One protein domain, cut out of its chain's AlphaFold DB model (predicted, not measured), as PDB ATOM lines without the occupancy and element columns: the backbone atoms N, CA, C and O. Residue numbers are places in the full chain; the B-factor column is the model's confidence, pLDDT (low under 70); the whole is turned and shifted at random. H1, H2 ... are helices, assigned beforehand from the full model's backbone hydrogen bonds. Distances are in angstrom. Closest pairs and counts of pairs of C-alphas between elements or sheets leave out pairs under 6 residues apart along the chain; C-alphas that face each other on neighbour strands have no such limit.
ATOM      1  N   THR A  22     170.285 229.089 131.502       85.31
ATOM      2  CA  THR A  22     168.815 229.010 131.523       85.31
ATOM      3  C   THR A  22     168.334 227.567 131.400       85.31
ATOM      4  O   THR A  22     167.503 227.124 132.191       85.31
ATOM      5  N   CYS A  23     168.909 226.797 130.470       85.94
ATOM      6  CA  CYS A  23     168.626 225.366 130.348       85.94
ATOM      7  C   CYS A  23     169.019 224.609 131.624       85.94
ATOM      8  O   CYS A  23     168.271 223.746 132.074       85.94
ATOM      9  N   GLY A  24     170.157 224.954 132.236       86.88
ATOM     10  CA  GLY A  24     170.587 224.355 133.501       86.88
ATOM     11  C   GLY A  24     169.616 224.619 134.655       86.88
ATOM     12  O   GLY A  24     169.318 223.702 135.415       86.88
ATOM     13  N   LEU A  25     169.066 225.832 134.759       86.31
ATOM     14  CA  LEU A  25     168.071 226.192 135.777       86.31
ATOM     15  C   LEU A  25     166.735 225.463 135.577       86.31
ATOM     16  O   LEU A  25     166.168 224.959 136.546       86.31
ATOM     17  N   LEU A  26     166.256 225.358 134.333       87.94
ATOM     18  CA  LEU A  26     165.040 224.603 134.004       87.94
ATOM     19  C   LEU A  26     165.198 223.113 134.332       87.94
ATOM     20  O   LEU A  26     164.314 222.514 134.944       87.94
ATOM     21  N   MET A  27     166.348 222.527 133.992       88.81
ATOM     22  CA  MET A  27     166.648 221.132 134.318       88.81
ATOM     23  C   MET A  27     166.829 220.921 135.824       88.81
ATOM     24  O   MET A  27     166.342 219.932 136.364       88.81
ATOM     25  N   ALA A  28     167.459 221.861 136.535       87.44
ATOM     26  CA  ALA A  28     167.541 221.812 137.992       87.44
ATOM     27  C   ALA A  28     166.141 221.818 138.626       87.44
ATOM     28  O   ALA A  28     165.874 220.981 139.486       87.44
ATOM     29  N   TRP A  29     165.229 222.680 138.155       86.88
ATOM     30  CA  TRP A  29     163.826 222.691 138.587       86.88
ATOM     31  C   TRP A  29     163.108 221.371 138.277       86.88
ATOM     32  O   TRP A  29     162.429 220.832 139.155       86.88
ATOM     33  N   GLN A  30     163.308 220.811 137.081       84.50
ATOM     34  CA  GLN A  30     162.735 219.522 136.681       84.50
ATOM     35  C   GLN A  30     163.123 218.393 137.645       84.50
ATOM     36  O   GLN A  30     162.301 217.532 137.951       84.50
ATOM     37  N   TYR A  31     164.353 218.418 138.160       85.44
ATOM     38  CA  TYR A  31     164.850 217.429 139.119       85.44
ATOM     39  C   TYR A  31     164.493 217.731 140.582       85.44
ATOM     40  O   TYR A  31     164.812 216.931 141.461       85.44
ATOM     41  N   THR A  32     163.817 218.846 140.877       82.69
ATOM     42  CA  THR A  32     163.314 219.110 142.233       82.69
ATOM     43  C   THR A  32     161.985 218.397 142.505       82.69
ATOM     44  O   THR A  32     161.091 218.353 141.658       82.69
ATOM     45  N   GLY A  33     161.790 217.923 143.739       73.25
ATOM     46  CA  GLY A  33     160.483 217.491 144.250       73.25
ATOM     47  C   GLY A  33     160.028 216.089 143.820       73.25
ATOM     48  O   GLY A  33     160.800 215.138 143.857       73.25
ATOM     49  N   THR A  34     158.732 215.959 143.516       67.56
ATOM     50  CA  THR A  34     158.039 214.695 143.210       67.56
ATOM     51  C   THR A  34     158.219 214.267 141.747       67.56
ATOM     52  O   THR A  34     158.399 215.104 140.864       67.56
ATOM     53  N   ASN A  35     158.064 212.968 141.460       69.12
ATOM     54  CA  ASN A  35     158.124 212.385 140.105       69.12
ATOM     55  C   ASN A  35     156.927 212.761 139.196       69.12
ATOM     56  O   ASN A  35     156.611 212.034 138.260       69.12
ATOM     57  N   GLN A  36     156.221 213.856 139.486       73.56
ATOM     58  CA  GLN A  36     155.011 214.271 138.768       73.56
ATOM     59  C   GLN A  36     155.277 215.242 137.609       73.56
ATOM     60  O   GLN A  36     154.349 215.542 136.873       73.56
ATOM     61  N   LYS A  37     156.510 215.733 137.425       82.56
ATOM     62  CA  LYS A  37     156.847 216.652 136.326       82.56
ATOM     63  C   LYS A  37     157.181 215.870 135.063       82.56
ATOM     64  O   LYS A  37     158.139 215.092 135.063       82.56
ATOM     65  N   SER A  38     156.458 216.098 133.976       84.50
ATOM     66  CA  SER A  38     156.766 215.471 132.686       84.50
ATOM     67  C   SER A  38     157.730 216.314 131.842       84.50
ATOM     68  O   SER A  38     157.772 217.537 131.943       84.50
ATOM     69  N   ALA A  39     158.493 215.662 130.956       86.12
ATOM     70  CA  ALA A  39     159.338 216.372 129.991       86.12
ATOM     71  C   ALA A  39     158.510 217.274 129.053       86.12
ATOM     72  O   ALA A  39     158.931 218.375 128.723       86.12
ATOM     73  N   ALA A  40     157.299 216.836 128.684       87.69
ATOM     74  CA  ALA A  40     156.397 217.606 127.830       87.69
ATOM     75  C   ALA A  40     155.898 218.898 128.504       87.69
ATOM     76  O   ALA A  40     155.788 219.930 127.842       87.69
ATOM     77  N   GLU A  41     155.622 218.869 129.811       86.69
ATOM     78  CA  GLU A  41     155.250 220.069 130.573       86.69
ATOM     79  C   GLU A  41     156.422 221.044 130.715       86.69
ATOM     80  O   GLU A  41     156.212 222.253 130.635       86.69
ATOM     81  N   LEU A  42     157.655 220.546 130.871       87.69
ATOM     82  CA  LEU A  42     158.851 221.394 130.893       87.69
ATOM     83  C   LEU A  42     159.063 222.103 129.548       87.69
ATOM     84  O   LEU A  42     159.314 223.309 129.519       87.69
ATOM     85  N   ASP A  43     158.907 221.382 128.435       89.19
ATOM     86  CA  ASP A  43     158.972 221.964 127.090       89.19
ATOM     87  C   ASP A  43     157.873 223.013 126.878       89.19
ATOM     88  O   ASP A  43     158.091 224.037 126.225       89.19
ATOM     89  N   TRP A  44     156.680 222.778 127.428       88.88
ATOM     90  CA  TRP A  44     155.594 223.751 127.393       88.88
ATOM     91  C   TRP A  44     155.912 224.999 128.229       88.88
ATOM     92  O   TRP A  44     155.745 226.110 127.727       88.88
ATOM     93  N   LEU A  45     156.471 224.846 129.435       89.31
ATOM     94  CA  LEU A  45     156.930 225.970 130.260       89.31
ATOM     95  C   LEU A  45     157.997 226.808 129.539       89.31
ATOM     96  O   LEU A  45     157.942 228.038 129.566       89.31
ATOM     97  N   ALA A  46     158.931 226.159 128.841       88.69
ATOM     98  CA  ALA A  46     159.930 226.851 128.032       88.69
ATOM     99  C   ALA A  46     159.295 227.654 126.880       88.69
ATOM    100  O   ALA A  46     159.773 228.737 126.551       88.69
ATOM    101  N   LYS A  47     158.199 227.164 126.284       90.00
ATOM    102  CA  LYS A  47     157.454 227.898 125.246       90.00
ATOM    103  C   LYS A  47     156.721 229.120 125.794       90.00
ATOM    104  O   LYS A  47     156.686 230.128 125.098       90.00
ATOM    105  N   ILE A  48     156.188 229.064 127.019       89.62
ATOM    106  CA  ILE A  48     155.525 230.220 127.659       89.62
ATOM    107  C   ILE A  48     156.484 231.409 127.753       89.62
ATOM    108  O   ILE A  48     156.092 232.537 127.489       89.62
ATOM    109  N   GLN A  49     157.759 231.158 128.056       88.19
ATOM    110  CA  GLN A  49     158.782 232.208 128.132       88.19
ATOM    111  C   GLN A  49     159.080 232.876 126.780       88.19
ATOM    112  O   GLN A  49     159.718 233.924 126.744       88.19
ATOM    113  N   MET A  50     158.649 232.268 125.670       87.50
ATOM    114  CA  MET A  50     158.767 232.823 124.319       87.50
ATOM    115  C   MET A  50     157.481 233.522 123.854       87.50
ATOM    116  O   MET A  50     157.457 234.050 122.741       87.50
ATOM    117  N   ASP A  51     156.409 233.496 124.650       89.94
ATOM    118  CA  ASP A  51     155.139 234.119 124.285       89.94
ATOM    119  C   ASP A  51     155.291 235.653 124.210       89.94
ATOM    120  O   ASP A  51     155.905 236.244 125.100       89.94
ATOM    121  N   PRO A  52     154.745 236.337 123.186       91.12
ATOM    122  CA  PRO A  52     154.832 237.796 123.072       91.12
ATOM    123  C   PRO A  52     154.235 238.570 124.254       91.12
ATOM    124  O   PRO A  52     154.566 239.740 124.440       91.12
ATOM    125  N   LEU A  53     153.334 237.947 125.016       89.25
ATOM    126  CA  LEU A  53     152.715 238.523 126.207       89.25
ATOM    127  C   LEU A  53     153.506 238.225 127.488       89.25
ATOM    128  O   LEU A  53     153.151 238.735 128.548       89.25
ATOM    129  N   TYR A  54     154.558 237.405 127.419       88.75
ATOM    130  CA  TYR A  54     155.379 237.079 128.576       88.75
ATOM    131  C   TYR A  54     156.288 238.252 128.953       88.75
ATOM    132  O   TYR A  54     157.133 238.690 128.170       88.75
ATOM    133  N   ASN A  55     156.168 238.709 130.197       89.69
ATOM    134  CA  ASN A  55     157.070 239.677 130.800       89.69
ATOM    135  C   ASN A  55     157.651 239.106 132.099       89.69
ATOM    136  O   ASN A  55     156.923 238.733 133.016       89.69
ATOM    137  N   ALA A  56     158.980 239.052 132.190       86.62
ATOM    138  CA  ALA A  56     159.664 238.525 133.368       86.62
ATOM    139  C   ALA A  56     159.463 239.402 134.617       86.62
ATOM    140  O   ALA A  56     159.529 238.884 135.732       86.62
ATOM    141  N   GLU A  57     159.214 240.705 134.451       90.00
ATOM    142  CA  GLU A  57     158.966 241.624 135.571       90.00
ATOM    143  C   GLU A  57     157.619 241.346 136.255       90.00
ATOM    144  O   GLU A  57     157.513 241.477 137.474       90.00
ATOM    145  N   ASP A  58     156.627 240.854 135.508       86.81
ATOM    146  CA  ASP A  58     155.293 240.527 136.035       86.81
ATOM    147  C   ASP A  58     155.331 239.321 136.991       86.81
ATOM    148  O   ASP A  58     154.429 239.124 137.804       86.81
ATOM    149  N   LEU A  59     156.408 238.527 136.954       83.38
ATOM    150  CA  LEU A  59     156.630 237.436 137.903       83.38
ATOM    151  C   LEU A  59     157.027 237.939 139.300       83.38
ATOM    152  O   LEU A  59     157.047 237.153 140.255       83.38
ATOM    153  N   GLN A  60     157.345 239.227 139.457       82.31
ATOM    154  CA  GLN A  60     157.708 239.798 140.747       82.31
ATOM    155  C   GLN A  60     156.480 239.872 141.668       82.31
ATOM    156  O   GLN A  60     155.677 240.797 141.615       82.31
ATOM    157  N   GLY A  61     156.350 238.879 142.551       77.00
ATOM    158  CA  GLY A  61     155.187 238.719 143.433       77.00
ATOM    159  C   GLY A  61     154.209 237.637 142.974       77.00
ATOM    160  O   GLY A  61     153.259 237.342 143.704       77.00
ATOM    161  N   PHE A  62     154.476 236.990 141.833       83.00
ATOM    162  CA  PHE A  62     153.746 235.801 141.418       83.00
ATOM    163  C   PHE A  62     153.879 234.719 142.488       83.00
ATOM    164  O   PHE A  62     154.970 234.266 142.845       83.00
ATOM    165  N   THR A  63     152.737 234.275 142.988       83.38
ATOM    166  CA  THR A  63     152.629 233.065 143.790       83.38
ATOM    167  C   THR A  63     151.389 232.333 143.323       83.38
ATOM    168  O   THR A  63     150.352 232.959 143.102       83.38
TER     169      THR A  63
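Overview. This is residues 22 to 63 of the 244 residues of an uncharacterized protein of Scleroderma citrinum Foug A (UniProt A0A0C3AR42). Two short helices, H1 and H2, form a loose, open V, with the end of H1 near the first half of H2; beyond H2 a free arm with one small helical turn, H3, sticks out. The loop between H1 and H2 also sticks out with residues 31 to 36. The printed part has 42 residues, with three named helices in the order H1, H2, H3 and no named strand, and its class is all helix. It is loose, with a radius of gyration of the C-alphas of 11.5 A, and the C-alphas span 29 by 20 by 18 A.

Arrangement. H1, residues 22 to 30, and H2, residues 39 to 48, are close but not clearly touching, with 2 pairs of C-alphas within 8 A. Their closest C-alphas, those of Gln 30 and Leu 42, are 7.2 A apart. The two helices run opposite ways at a steep tilt of 46 degrees, with 11.4 A from centre to centre. H3, residues 56 to 59, is apart from H1 and also from H2. Every O i to N i+4 pair is within hydrogen-bond range in H1 and H2; H3 is too short for such a pair, and its one O i to N i+3 pair is within range.

Along the chain. H1 begins at C-alpha 22, (168.815, 229.010, 131.523), and measures 12.4 A from first to last C-alpha. H2, the longest helix with 10 residues, measures 14.6 A and ends at C-alpha 48, (155.525, 230.220, 127.659). H3 has 4 residues and ends at C-alpha 59, (156.630, 237.436, 137.903).

Size, cuts and confidence. The two C-alphas farthest apart, those of Thr 34 and Pro 52, are 30.8 A apart. Residues 47 to 63, of which 56 to 59 belong to H3, stand free. The printed part has no cut, and both links are short. The mean pLDDT of the printed part is 85.2, and residues 34 to 35 are under 70.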